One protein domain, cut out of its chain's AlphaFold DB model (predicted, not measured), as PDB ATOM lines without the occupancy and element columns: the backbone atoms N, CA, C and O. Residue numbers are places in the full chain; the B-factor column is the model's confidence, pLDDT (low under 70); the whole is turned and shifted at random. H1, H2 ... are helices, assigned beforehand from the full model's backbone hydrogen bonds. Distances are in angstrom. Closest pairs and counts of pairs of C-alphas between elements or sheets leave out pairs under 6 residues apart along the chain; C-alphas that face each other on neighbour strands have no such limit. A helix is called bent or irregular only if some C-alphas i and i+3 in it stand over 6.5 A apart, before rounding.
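What this domain is: This is residues 13 to 27 and 35 to 75 of the 76 residues of an uncharacterized protein of bioreactor metagenome (UniProt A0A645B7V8). A helical hairpin, H3 and H4, crosses the longest helix, H1, while H2 runs alongside H1 and packs on residues 72 to 73 of H4. The printed part has 56 residues with four named helices, H1 to H4 in chain order: all helix, mostly crossed. It is compact, radius of gyration of the C-alphas 9.8 A, spanning 26 by 21 by 20 A.

Where its parts are: H1, residues 13 to 27, 21.9 A, begins at C-alpha 13 (7.061, 2.072, 22.100); it is irregular, C-alphas 23 and 26 being 7.5 A apart. H2 is residues 35 to 45, 15.2 A; H3, 50 to 60, 15.6 A; H4, 63 to 74, 16.1 A, ending at C-alpha 74 (16.133, -14.913, 32.278).

How they stand to each other: H1 is about perpendicular, 75 degrees, to H3 and H4; it touches them with residues 15 to 19 and 19 to 23 alone, closest C-alphas Tyr 15 and Leu 53, 5.7 A, and Ser 23 and Val 65, 5.6 A. The hairpin H3 and H4 has a shallow tilt of 5 degrees, opposite ways, closest C-alphas Ala 57 and Val 66, 5.5 A. H2 touches H4, closest C-alphas Ala 40 and Leu 73, 6.3 A. O i to N i+4 pairs are within hydrogen-bond range throughout H2, H3 and H4, and in 9 of 11 in H1.

The domain as a whole: Residues 28 to 34 are not printed; C-alphas 27 and 35 are 12.6 A apart. Residue 75 is under pLDDT 70.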
ATOM      1  N   TRP A  13       8.455   2.517  22.143       96.25
ATOM      2  CA  TRP A  13       7.061   2.072  22.100       96.25
ATOM      3  C   TRP A  13       6.924   0.553  22.209       96.25
ATOM      4  O   TRP A  13       6.041   0.071  22.916       96.25
ATOM      5  N   LYS A  14       7.830  -0.208  21.577       97.38
ATOM      6  CA  LYS A  14       7.824  -1.677  21.650       97.38
ATOM      7  C   LYS A  14       8.126  -2.182  23.055       97.38
ATOM      8  O   LYS A  14       7.501  -3.137  23.502       97.38
ATOM      9  N   TYR A  15       9.056  -1.534  23.753       97.94
ATOM     10  CA  TYR A  15       9.398  -1.883  25.130       97.94
ATOM     11  C   TYR A  15       8.235  -1.582  26.072       97.94
ATOM     12  O   TYR A  15       7.865  -2.431  26.877       97.94
ATOM     13  N   LEU A  16       7.613  -0.406  25.936       97.12
ATOM     14  CA  LEU A  16       6.440  -0.036  26.728       97.12
ATOM     15  C   LEU A  16       5.288  -1.021  26.502       97.12
ATOM     16  O   LEU A  16       4.775  -1.569  27.472       97.12
ATOM     17  N   GLN A  17       4.960  -1.312  25.240       96.19
ATOM     18  CA  GLN A  17       3.884  -2.236  24.882       96.19
ATOM     19  C   GLN A  17       4.144  -3.663  25.377       96.19
ATOM     20  O   GLN A  17       3.224  -4.335  25.839       96.19
ATOM     21  N   PHE A  18       5.385  -4.142  25.286       97.62
ATOM     22  CA  PHE A  18       5.726  -5.476  25.768       97.62
ATOM     23  C   PHE A  18       5.553  -5.585  27.286       97.62
ATOM     24  O   PHE A  18       4.954  -6.540  27.777       97.62
ATOM     25  N   VAL A  19       6.033  -4.588  28.036       97.31
ATOM     26  CA  VAL A  19       5.884  -4.575  29.496       97.31
ATOM     27  C   VAL A  19       4.410  -4.445  29.900       97.31
ATOM     28  O   VAL A  19       3.997  -5.097  30.858       97.31
ATOM     29  N   ASP A  20       3.599  -3.688  29.152       95.94
ATOM     30  CA  ASP A  20       2.143  -3.647  29.342       95.94
ATOM     31  C   ASP A  20       1.518  -5.046  29.187       95.94
ATOM     32  O   ASP A  20       0.750  -5.478  30.051       95.94
ATOM     33  N   ALA A  21       1.891  -5.793  28.142       95.38
ATOM     34  CA  ALA A  21       1.386  -7.150  27.915       95.38
ATOM     35  C   ALA A  21       1.754  -8.109  29.063       95.38
ATOM     36  O   ALA A  21       0.896  -8.830  29.572       95.38
ATOM     37  N   VAL A  22       3.007  -8.075  29.530       95.94
ATOM     38  CA  VAL A  22       3.460  -8.902  30.665       95.94
ATOM     39  C   VAL A  22       2.804  -8.471  31.984       95.94
ATOM     40  O   VAL A  22       2.519  -9.305  32.854       95.94
ATOM     41  N   SER A  23       2.537  -7.175  32.160       95.31
ATOM     42  CA  SER A  23       1.859  -6.643  33.345       95.31
ATOM     43  C   SER A  23       0.437  -7.194  33.476       95.31
ATOM     44  O   SER A  23       0.052  -7.608  34.575       95.31
ATOM     45  N   GLU A  24      -0.311  -7.236  32.370       93.81
ATOM     46  CA  GLU A  24      -1.721  -7.653  32.338       93.81
ATOM     47  C   GLU A  24      -1.932  -9.167  32.205       93.81
ATOM     48  O   GLU A  24      -3.045  -9.643  32.436       93.81
ATOM     49  N   LEU A  25      -0.878  -9.935  31.907       92.62
ATOM     50  CA  LEU A  25      -0.932 -11.392  31.748       92.62
ATOM     51  C   LEU A  25      -1.749 -12.126  32.835       92.62
ATOM     52  O   LEU A  25      -2.647 -12.880  32.476       92.62
ATOM     53  N   PRO A  26      -1.553 -11.876  34.148       91.31
ATOM     54  CA  PRO A  26      -2.274 -12.601  35.200       91.31
ATOM     55  C   PRO A  26      -3.744 -12.202  35.344       91.31
ATOM     56  O   PRO A  26      -4.499 -12.887  36.026       91.31
ATOM     57  N   ASN A  27      -4.127 -11.053  34.786       91.56
ATOM     58  CA  ASN A  27      -5.481 -10.512  34.890       91.56
ATOM     59  C   ASN A  27      -6.295 -10.778  33.617       91.56
ATOM     60  O   ASN A  27      -7.468 -10.412  33.553       91.56
ATOM     61  N   PRO A  35       1.364 -18.876  27.462       93.19
ATOM     62  CA  PRO A  35       1.393 -17.492  26.990       93.19
ATOM     63  C   PRO A  35       2.694 -16.754  27.342       93.19
ATOM     64  O   PRO A  35       3.157 -15.922  26.558       93.19
ATOM     65  N   GLU A  36       3.344 -17.104  28.452       92.88
ATOM     66  CA  GLU A  36       4.666 -16.606  28.839       92.88
ATOM     67  C   GLU A  36       5.722 -16.960  27.784       92.88
ATOM     68  O   GLU A  36       6.443 -16.086  27.298       92.88
ATOM     69  N   GLN A  37       5.765 -18.225  27.356       93.50
ATOM     70  CA  GLN A  37       6.734 -18.687  26.361       93.50
ATOM     71  C   GLN A  37       6.486 -18.046  24.987       93.50
ATOM     72  O   GLN A  37       7.432 -17.758  24.247       93.50
ATOM     73  N   LEU A  38       5.221 -17.790  24.635       94.50
ATOM     74  CA  LEU A  38       4.878 -17.056  23.417       94.50
ATOM     75  C   LEU A  38       5.378 -15.608  23.467       94.50
ATOM     76  O   LEU A  38       5.908 -15.120  22.465       94.50
ATOM     77  N   LEU A  39       5.259 -14.937  24.614       94.88
ATOM     78  CA  LEU A  39       5.785 -13.584  24.804       94.88
ATOM     79  C   LEU A  39       7.315 -13.550  24.775       94.88
ATOM     80  O   LEU A  39       7.874 -12.698  24.085       94.88
ATOM     81  N   ALA A  40       7.998 -14.490  25.432       94.12
ATOM     82  CA  ALA A  40       9.459 -14.587  25.378       94.12
ATOM     83  C   ALA A  40       9.956 -14.747  23.927       94.12
ATOM     84  O   ALA A  40      10.743 -13.936  23.435       94.12
ATOM     85  N   ARG A  41       9.380 -15.696  23.174       94.75
ATOM     86  CA  ARG A  41       9.682 -15.879  21.740       94.75
ATOM     87  C   ARG A  41       9.341 -14.646  20.904       94.75
ATOM     88  O   ARG A  41      10.012 -14.354  19.916       94.75
ATOM     89  N   TYR A  42       8.277 -13.924  21.250       95.69
ATOM     90  CA  TYR A  42       7.932 -12.683  20.566       95.69
ATOM     91  C   TYR A  42       9.001 -11.601  20.784       95.69
ATOM     92  O   TYR A  42       9.389 -10.953  19.810       95.69
ATOM     93  N   ALA A  43       9.516 -11.444  22.010       96.31
ATOM     94  CA  ALA A  43      10.611 -10.515  22.305       96.31
ATOM     95  C   ALA A  43      11.851 -10.823  21.454       96.31
ATOM     96  O   ALA A  43      12.385  -9.918  20.806       96.31
ATOM     97  N   GLU A  44      12.237 -12.099  21.359       95.50
ATOM     98  CA  GLU A  44      13.350 -12.558  20.516       95.50
ATOM     99  C   GLU A  44      13.125 -12.225  19.033       95.50
ATOM    100  O   GLU A  44      13.985 -11.624  18.383       95.50
ATOM    101  N   ARG A  45      11.943 -12.549  18.488       96.94
ATOM    102  CA  ARG A  45      11.600 -12.269  17.077       96.94
ATOM    103  C   ARG A  45      11.610 -10.777  16.763       96.94
ATOM    104  O   ARG A  45      11.981 -10.391  15.655       96.94
ATOM    105  N   GLN A  46      11.206  -9.946  17.720       96.12
ATOM    106  CA  GLN A  46      11.240  -8.488  17.604       96.12
ATOM    107  C   GLN A  46      12.613  -7.881  17.918       96.12
ATOM    108  O   GLN A  46      12.770  -6.670  17.755       96.12
ATOM    109  N   ARG A  47      13.596  -8.702  18.321       96.25
ATOM    110  CA  ARG A  47      14.937  -8.285  18.760       96.25
ATOM    111  C   ARG A  47      14.884  -7.245  19.881       96.25
ATOM    112  O   ARG A  47      15.633  -6.271  19.864       96.25
ATOM    113  N   LEU A  48      13.959  -7.429  20.822       97.19
ATOM    114  CA  LEU A  48      13.897  -6.596  22.017       97.19
ATOM    115  C   LEU A  48      15.006  -7.024  22.970       97.19
ATOM    116  O   LEU A  48      15.128  -8.202  23.292       97.19
ATOM    117  N   ASP A  49      15.809  -6.064  23.416       96.62
ATOM    118  CA  ASP A  49      16.865  -6.332  24.384       96.62
ATOM    119  C   ASP A  49      16.269  -6.601  25.775       96.62
ATOM    120  O   ASP A  49      15.537  -5.770  26.328       96.62
ATOM    121  N   SER A  50      16.589  -7.762  26.350       96.00
ATOM    122  CA  SER A  50      16.027  -8.213  27.627       96.00
ATOM    123  C   SER A  50      16.373  -7.279  28.787       96.00
ATOM    124  O   SER A  50      15.521  -6.994  29.631       96.00
ATOM    125  N   LEU A  51      17.594  -6.733  28.821       96.88
ATOM    126  CA  LEU A  51      17.989  -5.785  29.866       96.88
ATOM    127  C   LEU A  51      17.223  -4.467  29.736       96.88
ATOM    128  O   LEU A  51      16.741  -3.933  30.734       96.88
ATOM    129  N   THR A  52      17.039  -3.967  28.516       97.81
ATOM    130  CA  THR A  52      16.246  -2.765  28.233       97.81
ATOM    131  C   THR A  52      14.781  -2.969  28.611       97.81
ATOM    132  O   THR A  52      14.172  -2.066  29.188       97.81
ATOM    133  N   LEU A  53      14.220  -4.158  28.380       97.88
ATOM    134  CA  LEU A  53      12.885  -4.533  28.853       97.88
ATOM    135  C   LEU A  53      12.782  -4.483  30.388       97.88
ATOM    136  O   LEU A  53      11.881  -3.829  30.923       97.88
ATOM    137  N   ILE A  54      13.735  -5.087  31.100       97.81
ATOM    138  CA  ILE A  54      13.784  -5.077  32.572       97.81
ATOM    139  C   ILE A  54      13.968  -3.650  33.112       97.81
ATOM    140  O   ILE A  54      13.276  -3.244  34.049       97.81
ATOM    141  N   PHE A  55      14.854  -2.849  32.515       97.81
ATOM    142  CA  PHE A  55      15.066  -1.459  32.926       97.81
ATOM    143  C   PHE A  55      13.855  -0.573  32.636       97.81
ATOM    144  O   PHE A  55      13.519   0.280  33.461       97.81
ATOM    145  N   THR A  56      13.159  -0.802  31.522       97.88
ATOM    146  CA  THR A  56      11.894  -0.123  31.211       97.88
ATOM    147  C   THR A  56      10.837  -0.460  32.261       97.88
ATOM    148  O   THR A  56      10.219   0.450  32.819       97.88
ATOM    149  N   ALA A  57      10.686  -1.743  32.605       97.62
ATOM    150  CA  ALA A  57       9.782  -2.186  33.663       97.62
ATOM    151  C   ALA A  57      10.125  -1.538  35.011       97.62
ATOM    152  O   ALA A  57       9.258  -0.953  35.659       97.62
ATOM    153  N   ARG A  58      11.404  -1.549  35.398       97.94
ATOM    154  CA  ARG A  58      11.884  -0.954  36.655       97.94
ATOM    155  C   ARG A  58      11.623   0.548  36.739       97.94
ATOM    156  O   ARG A  58      11.378   1.057  37.829       97.94
ATOM    157  N   LYS A  59      11.710   1.261  35.616       97.50
ATOM    158  CA  LYS A  59      11.545   2.717  35.575       97.50
ATOM    159  C   LYS A  59      10.083   3.156  35.681       97.50
ATOM    160  O   LYS A  59       9.824   4.220  36.237       97.50
ATOM    161  N   TYR A  60       9.155   2.372  35.136       96.75
ATOM    162  CA  TYR A  60       7.786   2.831  34.875       96.75
ATOM    163  C   TYR A  60       6.675   1.972  35.497       96.75
ATOM    164  O   TYR A  60       5.523   2.404  35.525       96.75
ATOM    165  N   TYR A  61       6.991   0.777  35.999       96.06
ATOM    166  CA  TYR A  61       6.016  -0.200  36.481       96.06
ATOM    167  C   TYR A  61       6.320  -0.636  37.920       96.06
ATOM    168  O   TYR A  61       7.303  -0.228  38.536       96.06
ATOM    169  N   THR A  62       5.435  -1.453  38.493       96.19
ATOM    170  CA  THR A  62       5.588  -1.930  39.873       96.19
ATOM    171  C   THR A  62       6.678  -2.997  39.978       96.19
ATOM    172  O   THR A  62       6.949  -3.724  39.022       96.19
ATOM    173  N   GLY A  63       7.253  -3.170  41.173       96.75
ATOM    174  CA  GLY A  63       8.255  -4.216  41.420       96.75
ATOM    175  C   GLY A  63       7.771  -5.633  41.079       96.75
ATOM    176  O   GLY A  63       8.559  -6.450  40.618       96.75
ATOM    177  N   LYS A  64       6.462  -5.906  41.199       96.56
ATOM    178  CA  LYS A  64       5.860  -7.184  40.787       96.56
ATOM    179  C   LYS A  64       6.000  -7.437  39.282       96.56
ATOM    180  O   LYS A  64       6.224  -8.572  38.880       96.56
ATOM    181  N   VAL A  65       5.868  -6.392  38.460       96.88
ATOM    182  CA  VAL A  65       6.077  -6.491  37.008       96.88
ATOM    183  C   VAL A  65       7.552  -6.744  36.712       96.88
ATOM    184  O   VAL A  65       7.856  -7.589  35.885       96.88
ATOM    185  N   VAL A  66       8.469  -6.085  37.428       97.62
ATOM    186  CA  VAL A  66       9.918  -6.301  37.257       97.62
ATOM    187  C   VAL A  66      10.311  -7.752  37.528       97.62
ATOM    188  O   VAL A  66      11.015  -8.331  36.711       97.62
ATOM    189  N   LEU A  67       9.841  -8.343  38.632       96.62
ATOM    190  CA  LEU A  67      10.131  -9.746  38.953       96.62
ATOM    191  C   LEU A  67       9.638 -10.680  37.845       96.62
ATOM    192  O   LEU A  67      10.423 -11.451  37.316       96.62
ATOM    193  N   ARG A  68       8.397 -10.499  37.377       95.38
ATOM    194  CA  ARG A  68       7.862 -11.300  36.268       95.38
ATOM    195  C   ARG A  68       8.661 -11.145  34.976       95.38
ATOM    196  O   ARG A  68       8.817 -12.108  34.242       95.38
ATOM    197  N   MET A  69       9.131  -9.937  34.674       96.62
ATOM    198  CA  MET A  69       9.981  -9.698  33.506       96.62
ATOM    199  C   MET A  69      11.318 -10.438  33.625       96.62
ATOM    200  O   MET A  69      11.815 -10.922  32.616       96.62
ATOM    201  N   ILE A  70      11.891 -10.522  34.830       95.75
ATOM    202  CA  ILE A  70      13.109 -11.300  35.087       95.75
ATOM    203  C   ILE A  70      12.820 -12.786  34.879       95.75
ATOM    204  O   ILE A  70      13.519 -13.401  34.081       95.75
ATOM    205  N   ASP A  71      11.773 -13.321  35.508       94.12
ATOM    206  CA  ASP A  71      11.394 -14.735  35.378       94.12
ATOM    207  C   ASP A  71      11.161 -15.097  33.896       94.12
ATOM    208  O   ASP A  71      11.746 -16.037  33.373       94.12
ATOM    209  N   LEU A  72      10.408 -14.269  33.162       94.19
ATOM    210  CA  LEU A  72      10.074 -14.495  31.750       94.19
ATOM    211  C   LEU A  72      11.281 -14.435  30.794       94.19
ATOM    212  O   LEU A  72      11.265 -15.098  29.760       94.19
ATOM    213  N   LEU A  73      12.276 -13.585  31.069       93.31
ATOM    214  CA  LEU A  73      13.377 -13.301  30.130       93.31
ATOM    215  C   LEU A  73      14.704 -13.970  30.497       93.31
ATOM    216  O   LEU A  73      15.596 -14.017  29.650       93.31
ATOM    217  N   MET A  74      14.866 -14.397  31.749       85.69
ATOM    218  CA  MET A  74      16.133 -14.913  32.278       85.69
ATOM    219  C   MET A  74      16.059 -16.394  32.664       85.69
ATOM    220  O   MET A  74      17.113 -16.998  32.856       85.69
ATOM    221  N   GLU A  75      14.865 -16.986  32.768       65.56
ATOM    222  CA  GLU A  75      14.730 -18.441  32.871       65.56
ATOM    223  C   GLU A  75      14.945 -19.070  31.483       65.56
ATOM    224  O   GLU A  75      14.090 -18.995  30.599       65.56
TER     225      GLU A  75